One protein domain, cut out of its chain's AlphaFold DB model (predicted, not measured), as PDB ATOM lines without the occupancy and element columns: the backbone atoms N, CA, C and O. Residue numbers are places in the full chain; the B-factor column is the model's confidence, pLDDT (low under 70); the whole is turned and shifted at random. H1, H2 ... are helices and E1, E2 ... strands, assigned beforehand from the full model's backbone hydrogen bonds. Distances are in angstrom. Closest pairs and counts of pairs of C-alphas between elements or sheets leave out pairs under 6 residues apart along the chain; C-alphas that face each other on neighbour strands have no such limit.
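AT A GLANCE: This is residues 4 to 72 of the 136 residues of the protein "Hydrolase" of Peptococcaceae bacterium (UniProt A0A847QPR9). What is the shape? It is a rod with little regular structure: a small antiparallel sheet, E1 E2 E3, between a loop, residues 12 to 33, reaching one end and helix H1 at the other. What builds it? The printed part has 69 residues, 22 in E1, E2, E3, H1, in that order: mixed class. It is only just loose, close to extended: radius of gyration of the C-alphas 16.4 A, spans 56 by 17 by 16 A.

HOW THE PARTS SIT: How do strands pair? E1, residues 9 to 11, E2, 34 to 37, and E3, 43 to 47, form a meander, each the antiparallel neighbour of the one before. N 9 and O 37, 2.9 A, and N 36 and O 45, 2.8 A, are within hydrogen-bond range. Where is H1? H1, residues 62 to 71, with every O i to N i+4 pair within hydrogen-bond range, is not on the sheet.

IN THESE COORDINATES: Where does E1 begin? C-alpha 9 is at (20.850, 32.223, 27.209). How long is H1? It spans 14.3 A to C-alpha 71 at (13.003, 51.045, 22.923).

THE WHOLE: Which links are long? E1 to E2 and E3 to H1 are. Any cut? The printed part has no cut.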
ATOM      1  N   ASP A   4      23.065  38.354  19.666       92.50
ATOM      2  CA  ASP A   4      22.550  38.281  18.283       92.50
ATOM      3  C   ASP A   4      21.035  38.026  18.190       92.50
ATOM      4  O   ASP A   4      20.419  38.345  17.179       92.50
ATOM      5  N   ASN A   5      20.436  37.420  19.221       94.44
ATOM      6  CA  ASN A   5      19.010  37.075  19.256       94.44
ATOM      7  C   ASN A   5      18.238  37.882  20.306       94.44
ATOM      8  O   ASN A   5      17.068  37.590  20.552       94.44
ATOM      9  N   THR A   6      18.883  38.866  20.943       94.88
ATOM     10  CA  THR A   6      18.301  39.710  21.994       94.88
ATOM     11  C   THR A   6      17.502  38.872  22.996       94.88
ATOM     12  O   THR A   6      16.286  39.021  23.147       94.88
ATOM     13  N   CYS A   7      18.166  37.895  23.611       95.75
ATOM     14  CA  CYS A   7      17.551  36.959  24.546       95.75
ATOM     15  C   CYS A   7      18.517  36.563  25.662       95.75
ATOM     16  O   CYS A   7      19.733  36.633  25.500       95.75
ATOM     17  N   TYR A   8      17.962  36.096  26.777       97.75
ATOM     18  CA  TYR A   8      18.745  35.375  27.772       97.75
ATOM     19  C   TYR A   8      19.145  34.002  27.227       97.75
ATOM     20  O   TYR A   8      18.335  33.313  26.602       97.75
ATOM     21  N   VAL A   9      20.374  33.577  27.507       97.88
ATOM     22  CA  VAL A   9      20.850  32.223  27.209       97.88
ATOM     23  C   VAL A   9      21.237  31.536  28.505       97.88
ATOM     24  O   VAL A   9      22.116  32.004  29.222       97.88
ATOM     25  N   VAL A  10      20.609  30.393  28.767       97.38
ATOM     26  CA  VAL A  10      21.011  29.451  29.813       97.38
ATOM     27  C   VAL A  10      21.788  28.334  29.128       97.38
ATOM     28  O   VAL A  10      21.233  27.594  28.318       97.38
ATOM     29  N   ALA A  11      23.083  28.247  29.414       96.25
ATOM     30  CA  ALA A  11      24.009  27.317  28.785       96.25
ATOM     31  C   ALA A  11      24.573  26.359  29.845       96.25
ATOM     32  O   ALA A  11      25.636  26.631  30.407       96.25
ATOM     33  N   PRO A  12      23.860  25.266  30.170       94.25
ATOM     34  CA  PRO A  12      24.376  24.254  31.076       94.25
ATOM     35  C   PRO A  12      25.465  23.430  30.382       94.25
ATOM     36  O   PRO A  12      25.347  23.091  29.204       94.25
ATOM     37  N   ASN A  13      26.498  23.070  31.135       91.81
ATOM     38  CA  ASN A  13      27.423  22.010  30.773       91.81
ATOM     39  C   ASN A  13      27.237  20.808  31.710       91.81
ATOM     40  O   ASN A  13      26.737  20.936  32.829       91.81
ATOM     41  N   VAL A  14      27.622  19.636  31.218       88.19
ATOM     42  CA  VAL A  14      27.553  18.373  31.946       88.19
ATOM     43  C   VAL A  14      28.565  18.403  33.090       88.19
ATOM     44  O   VAL A  14      29.680  18.894  32.931       88.19
ATOM     45  N   ALA A  15      28.144  17.912  34.250       83.19
ATOM     46  CA  ALA A  15      29.016  17.707  35.396       83.19
ATOM     47  C   ALA A  15      29.607  16.290  35.377       83.19
ATOM     48  O   ALA A  15      29.336  15.486  34.486       83.19
ATOM     49  N   THR A  16      30.409  15.969  36.380       88.44
ATOM     50  CA  THR A  16      30.988  14.641  36.549       88.44
ATOM     51  C   THR A  16      29.911  13.545  36.564       88.44
ATOM     52  O   THR A  16      28.841  13.723  37.148       88.44
ATOM     53  N   TYR A  17      30.193  12.395  35.947       87.62
ATOM     54  CA  TYR A  17      29.284  11.242  35.930       87.62
ATOM     55  C   TYR A  17      29.986   9.959  36.361       87.62
ATOM     56  O   TYR A  17      31.208   9.834  36.278       87.62
ATOM     57  N   TYR A  18      29.197   8.980  36.795       91.06
ATOM     58  CA  TYR A  18      29.682   7.645  37.123       91.06
ATOM     59  C   TYR A  18      29.431   6.702  35.940       91.06
ATOM     60  O   TYR A  18      28.302   6.633  35.447       91.06
ATOM     61  N   PRO A  19      30.455   5.977  35.452       91.06
ATOM     62  CA  PRO A  19      30.319   5.110  34.281       91.06
ATOM     63  C   PRO A  19      29.471   3.857  34.552       91.06
ATOM     64  O   PRO A  19      28.970   3.241  33.613       91.06
ATOM     65  N   SER A  20      29.302   3.471  35.819       93.12
ATOM     66  CA  SER A  20      28.411   2.393  36.253       93.12
ATOM     67  C   SER A  20      27.859   2.686  37.652       93.12
ATOM     68  O   SER A  20      28.396   3.527  38.368       93.12
ATOM     69  N   GLN A  21      26.797   1.982  38.055       90.00
ATOM     70  CA  GLN A  21      26.175   2.162  39.377       90.00
ATOM     71  C   GLN A  21      27.104   1.801  40.547       90.00
ATOM     72  O   GLN A  21      26.956   2.356  41.628       90.00
ATOM     73  N   ASN A  22      28.063   0.896  40.325       93.62
ATOM     74  CA  ASN A  22      29.007   0.438  41.348       93.62
ATOM     75  C   ASN A  22      30.346   1.189  41.291       93.62
ATOM     76  O   ASN A  22      31.291   0.805  41.973       93.62
ATOM     77  N   ALA A  23      30.476   2.198  40.425       91.38
ATOM     78  CA  ALA A  23      31.715   2.947  40.309       91.38
ATOM     79  C   ALA A  23      31.906   3.834  41.546       91.38
ATOM     80  O   ALA A  23      31.081   4.694  41.835       91.38
ATOM     81  N   GLU A  24      33.021   3.650  42.252       90.88
ATOM     82  CA  GLU A  24      33.389   4.492  43.400       90.88
ATOM     83  C   GLU A  24      33.976   5.840  42.959       90.88
ATOM     84  O   GLU A  24      33.849   6.846  43.656       90.88
ATOM     85  N   LEU A  25      34.595   5.871  41.774       89.94
ATOM     86  CA  LEU A  25      35.220   7.056  41.201       89.94
ATOM     87  C   LEU A  25      34.387   7.619  40.052       89.94
ATOM     88  O   LEU A  25      33.930   6.903  39.158       89.94
ATOM     89  N   SER A  26      34.240   8.934  40.081       88.62
ATOM     90  CA  SER A  26      33.526   9.717  39.087       88.62
ATOM     91  C   SER A  26      34.460  10.143  37.948       88.62
ATOM     92  O   SER A  26      35.627  10.455  38.187       88.62
ATOM     93  N   VAL A  27      33.953  10.201  36.716       88.31
ATOM     94  CA  VAL A  27      34.702  10.636  35.530       88.31
ATOM     95  C   VAL A  27      34.311  12.060  35.159       88.31
ATOM     96  O   VAL A  27      33.136  12.354  34.927       88.31
ATOM     97  N   ASP A  28      35.314  12.934  35.073       86.62
ATOM     98  CA  ASP A  28      35.154  14.326  34.666       86.62
ATOM     99  C   ASP A  28      35.930  14.612  33.380       86.62
ATOM    100  O   ASP A  28      37.158  14.688  33.373       86.62
ATOM    101  N   THR A  29      35.208  14.752  32.273       85.25
ATOM    102  CA  THR A  29      35.772  15.117  30.964       85.25
ATOM    103  C   THR A  29      35.122  16.372  30.392       85.25
ATOM    104  O   THR A  29      35.391  16.755  29.252       85.25
ATOM    105  N   PHE A  30      34.278  17.041  31.181       81.62
ATOM    106  CA  PHE A  30      33.474  18.171  30.746       81.62
ATOM    107  C   PHE A  30      33.992  19.405  31.475       81.62
ATOM    108  O   PHE A  30      33.777  19.576  32.666       81.62
ATOM    109  N   GLY A  31      34.721  20.272  30.771       86.69
ATOM    110  CA  GLY A  31      35.445  21.415  31.347       86.69
ATOM    111  C   GLY A  31      34.594  22.536  31.973       86.69
ATOM    112  O   GLY A  31      34.991  23.696  31.896       86.69
ATOM    113  N   GLY A  32      33.428  22.239  32.556       89.50
ATOM    114  CA  GLY A  32      32.567  23.172  33.283       89.50
ATOM    115  C   GLY A  32      32.068  24.328  32.418       89.50
ATOM    116  O   GLY A  32      31.745  24.147  31.249       89.50
ATOM    117  N   ASN A  33      32.031  25.536  32.978       93.56
ATOM    118  CA  ASN A  33      31.559  26.747  32.301       93.56
ATOM    119  C   ASN A  33      30.054  26.763  32.000       93.56
ATOM    120  O   ASN A  33      29.620  27.422  31.055       93.56
ATOM    121  N   SER A  34      29.248  26.114  32.845       94.62
ATOM    122  CA  SER A  34      27.811  26.390  32.872       94.62
ATOM    123  C   SER A  34      27.605  27.884  33.115       94.62
ATOM    124  O   SER A  34      28.226  28.455  34.015       94.62
ATOM    125  N   MET A  35      26.784  28.544  32.308       97.00
ATOM    126  CA  MET A  35      26.626  29.994  32.393       97.00
ATOM    127  C   MET A  35      25.230  30.470  32.029       97.00
ATOM    128  O   MET A  35      24.487  29.806  31.307       97.00
ATOM    129  N   ILE A  36      24.911  31.661  32.518       98.25
ATOM    130  CA  ILE A  36      23.735  32.430  32.141       98.25
ATOM    131  C   ILE A  36      24.238  33.748  31.563       98.25
ATOM    132  O   ILE A  36      25.062  34.431  32.176       98.25
ATOM    133  N   VAL A  37      23.759  34.080  30.369       98.25
ATOM    134  CA  VAL A  37      24.143  35.276  29.619       98.25
ATOM    135  C   VAL A  37      22.901  36.124  29.386       98.25
ATOM    136  O   VAL A  37      21.863  35.588  28.985       98.25
ATOM    137  N   ASP A  38      22.994  37.424  29.644       97.31
ATOM    138  CA  ASP A  38      21.906  38.366  29.406       97.31
ATOM    139  C   ASP A  38      21.739  38.733  27.923       97.31
ATOM    140  O   ASP A  38      22.530  38.358  27.052       97.31
ATOM    141  N   PHE A  39      20.685  39.495  27.633       95.19
ATOM    142  CA  PHE A  39      20.362  39.944  26.280       95.19
ATOM    143  C   PHE A  39      21.301  41.033  25.733       95.19
ATOM    144  O   PHE A  39      21.238  41.334  24.541       95.19
ATOM    145  N   HIS A  40      22.202  41.574  26.560       94.06
ATOM    146  CA  HIS A  40      23.325  42.413  26.135       94.06
ATOM    147  C   HIS A  40      24.589  41.592  25.828       94.06
ATOM    148  O   HIS A  40      25.586  42.141  25.361       94.06
ATOM    149  N   GLY A  41      24.562  40.274  26.051       94.81
ATOM    150  CA  GLY A  41      25.707  39.389  25.861       94.81
ATOM    151  C   GLY A  41      26.656  39.325  27.060       94.81
ATOM    152  O   GLY A  41      27.746  38.769  26.926       94.81
ATOM    153  N   GLN A  42      26.270  39.862  28.216       96.62
ATOM    154  CA  GLN A  42      27.063  39.813  29.439       96.62
ATOM    155  C   GLN A  42      26.818  38.506  30.190       96.62
ATOM    156  O   GLN A  42      25.687  38.044  30.328       96.62
ATOM    157  N   VAL A  43      27.888  37.901  30.703       97.88
ATOM    158  CA  VAL A  43      27.793  36.708  31.550       97.88
ATOM    159  C   VAL A  43      27.381  37.143  32.955       97.88
ATOM    160  O   VAL A  43      28.197  37.681  33.697       97.88
ATOM    161  N   ILE A  44      26.123  36.900  33.318       97.88
ATOM    162  CA  ILE A  44      25.554  37.297  34.617       97.88
ATOM    163  C   ILE A  44      25.699  36.210  35.685       97.88
ATOM    164  O   ILE A  44      25.570  36.477  36.875       97.88
ATOM    165  N   SER A  45      25.983  34.974  35.272       97.62
ATOM    166  CA  SER A  45      26.335  33.883  36.176       97.62
ATOM    167  C   SER A  45      27.192  32.861  35.456       97.62
ATOM    168  O   SER A  45      26.952  32.550  34.289       97.62
ATOM    169  N   ASN A  46      28.196  32.329  36.141       96.00
ATOM    170  CA  ASN A  46      29.066  31.304  35.591       96.00
ATOM    171  C   ASN A  46      29.589  30.396  36.697       96.00
ATOM    172  O   ASN A  46      30.135  30.861  37.695       96.00
ATOM    173  N   HIS A  47      29.467  29.095  36.470       93.12
ATOM    174  CA  HIS A  47      30.146  28.084  37.250       93.12
ATOM    175  C   HIS A  47      31.355  27.589  36.455       93.12
ATOM    176  O   HIS A  47      31.225  26.845  35.476       93.12
ATOM    177  N   LYS A  48      32.542  28.043  36.866       90.69
ATOM    178  CA  LYS A  48      33.811  27.536  36.340       90.69
ATOM    179  C   LYS A  48      34.020  26.094  36.783       90.69
ATOM    180  O   LYS A  48      33.418  25.640  37.747       90.69
ATOM    181  N   TYR A  49      34.892  25.394  36.071       87.75
ATOM    182  CA  TYR A  49      35.302  24.046  36.439       87.75
ATOM    183  C   TYR A  49      35.740  23.960  37.913       87.75
ATOM    184  O   TYR A  49      36.564  24.763  38.353       87.75
ATOM    185  N   GLY A  50      35.197  22.985  38.647       79.69
ATOM    186  CA  GLY A  50      35.444  22.811  40.081       79.69
ATOM    187  C   GLY A  50      35.530  21.355  40.544       79.69
ATOM    188  O   GLY A  50      35.372  21.111  41.735       79.69
ATOM    189  N   SER A  51      35.751  20.405  39.626       71.44
ATOM    190  CA  SER A  51      35.848  18.962  39.922       71.44
ATOM    191  C   SER A  51      34.658  18.413  40.726       71.44
ATOM    192  O   SER A  51      34.829  17.699  41.711       71.44
ATOM    193  N   GLY A  52      33.438  18.771  40.315       76.75
ATOM    194  CA  GLY A  52      32.204  18.295  40.932       76.75
ATOM    195  C   GLY A  52      30.946  18.945  40.358       76.75
ATOM    196  O   GLY A  52      31.006  19.921  39.606       76.75
ATOM    197  N   SER A  53      29.788  18.396  40.727       85.31
ATOM    198  CA  SER A  53      28.481  18.923  40.327       85.31
ATOM    199  C   SER A  53      28.126  20.179  41.112       85.31
ATOM    200  O   SER A  53      28.107  20.180  42.341       85.31
ATOM    201  N   SER A  54      27.794  21.245  40.394       89.81
ATOM    202  CA  SER A  54      27.344  22.506  40.975       89.81
ATOM    203  C   SER A  54      26.424  23.240  39.999       89.81
ATOM    204  O   SER A  54      26.032  22.696  38.964       89.81
ATOM    205  N   TYR A  55      26.054  24.474  40.329       91.06
ATOM    206  CA  TYR A  55      25.091  25.265  39.574       91.06
ATOM    207  C   TYR A  55      25.548  26.715  39.385       91.06
ATOM    208  O   TYR A  55      26.330  27.262  40.159       91.06
ATOM    209  N   ALA A  56      25.022  27.342  38.332       94.38
ATOM    210  CA  ALA A  56      25.071  28.780  38.100       94.38
ATOM    211  C   ALA A  56      23.635  29.315  38.208       94.38
ATOM    212  O   ALA A  56      22.736  28.778  37.562       94.38
ATOM    213  N   GLY A  57      23.409  30.332  39.041       96.62
ATOM    214  CA  GLY A  57      22.098  30.958  39.242       96.62
ATOM    215  C   GLY A  57      22.127  32.458  38.960       96.62
ATOM    216  O   GLY A  57      23.145  33.105  39.204       96.62
ATOM    217  N   ALA A  58      21.025  32.999  38.440       97.44
ATOM    218  CA  ALA A  58      20.824  34.427  38.199       97.44
ATOM    219  C   ALA A  58      19.331  34.780  38.263       97.44
ATOM    220  O   ALA A  58      18.477  33.928  38.010       97.44
ATOM    221  N   ILE A  59      19.031  36.044  38.553       97.62
ATOM    222  CA  ILE A  59      17.687  36.610  38.406       97.62
ATOM    223  C   ILE A  59      17.540  37.090  36.963       97.62
ATOM    224  O   ILE A  59      18.413  37.791  36.453       97.62
ATOM    225  N   LEU A  60      16.444  36.707  36.307       97.75
ATOM    226  CA  LEU A  60      16.128  37.146  34.950       97.75
ATOM    227  C   LEU A  60      15.031  38.204  35.010       97.75
ATOM    228  O   LEU A  60      13.881  37.887  35.315       97.75
ATOM    229  N   ASP A  61      15.380  39.447  34.697       97.62
ATOM    230  CA  ASP A  61      14.396  40.513  34.555       97.62
ATOM    231  C   ASP A  61      13.793  40.468  33.145       97.62
ATOM    232  O   ASP A  61      14.447  40.772  32.140       97.62
ATOM    233  N   ILE A  62      12.541  40.022  33.078       98.06
ATOM    234  CA  ILE A  62      11.795  39.884  31.828       98.06
ATOM    235  C   ILE A  62      11.261  41.234  31.343       98.06
ATOM    236  O   ILE A  62      11.178  41.435  30.130       98.06
ATOM    237  N   GLU A  63      10.941  42.161  32.246       98.38
ATOM    238  CA  GLU A  63      10.434  43.479  31.857       98.38
ATOM    239  C   GLU A  63      11.553  44.332  31.268       98.38
ATOM    240  O   GLU A  63      11.364  44.900  30.195       98.38
ATOM    241  N   SER A  64      12.758  44.288  31.841       97.12
ATOM    242  CA  SER A  64      13.937  44.922  31.233       97.12
ATOM    243  C   SER A  64      14.215  44.401  29.812       97.12
ATOM    244  O   SER A  64      14.544  45.170  28.908       97.12
ATOM    245  N   LEU A  65      14.029  43.097  29.565       96.62
ATOM    246  CA  LEU A  65      14.158  42.530  28.217       96.62
ATOM    247  C   LEU A  65      13.067  43.046  27.260       96.62
ATOM    248  O   LEU A  65      13.346  43.299  26.084       96.62
ATOM    249  N   ARG A  66      11.821  43.171  27.731       97.31
ATOM    250  CA  ARG A  66      10.712  43.719  26.933       97.31
ATOM    251  C   ARG A  66      10.965  45.181  26.592       97.31
ATOM    252  O   ARG A  66      10.910  45.527  25.415       97.31
ATOM    253  N   GLU A  67      11.338  45.986  27.583       97.19
ATOM    254  CA  GLU A  67      11.685  47.394  27.405       97.19
ATOM    255  C   GLU A  67      12.833  47.555  26.400       97.19
ATOM    256  O   GLU A  67      12.748  48.370  25.479       97.19
ATOM    257  N   TYR A  68      13.889  46.741  26.509       96.12
ATOM    258  CA  TYR A  68      15.004  46.788  25.564       96.12
ATOM    259  C   TYR A  68      14.561  46.475  24.128       96.12
ATOM    260  O   TYR A  68      14.987  47.144  23.186       96.12
ATOM    261  N   ARG A  69      13.676  45.490  23.936       95.38
ATOM    262  CA  ARG A  69      13.125  45.161  22.609       95.38
ATOM    263  C   ARG A  69      12.208  46.253  22.059       95.38
ATOM    264  O   ARG A  69      12.163  46.427  20.845       95.38
ATOM    265  N   GLU A  70      11.498  46.967  22.925       95.56
ATOM    266  CA  GLU A  70      10.614  48.073  22.550       95.56
ATOM    267  C   GLU A  70      11.400  49.331  22.165       95.56
ATOM    268  O   GLU A  70      11.130  49.948  21.135       95.56
ATOM    269  N   ARG A  71      12.382  49.715  22.986       94.69
ATOM    270  CA  ARG A  71      13.003  51.045  22.923       94.69
ATOM    271  C   ARG A  71      14.352  51.063  22.219       94.69
ATOM    272  O   ARG A  71      14.760  52.113  21.721       94.69
ATOM    273  N   SER A  72      15.079  49.945  22.202       93.75
ATOM    274  CA  SER A  72      16.450  49.951  21.699       93.75
ATOM    275  C   SER A  72      16.501  50.019  20.174       93.75
ATOM    276  O   SER A  72      16.050  49.117  19.461       93.75
TER     277      SER A  72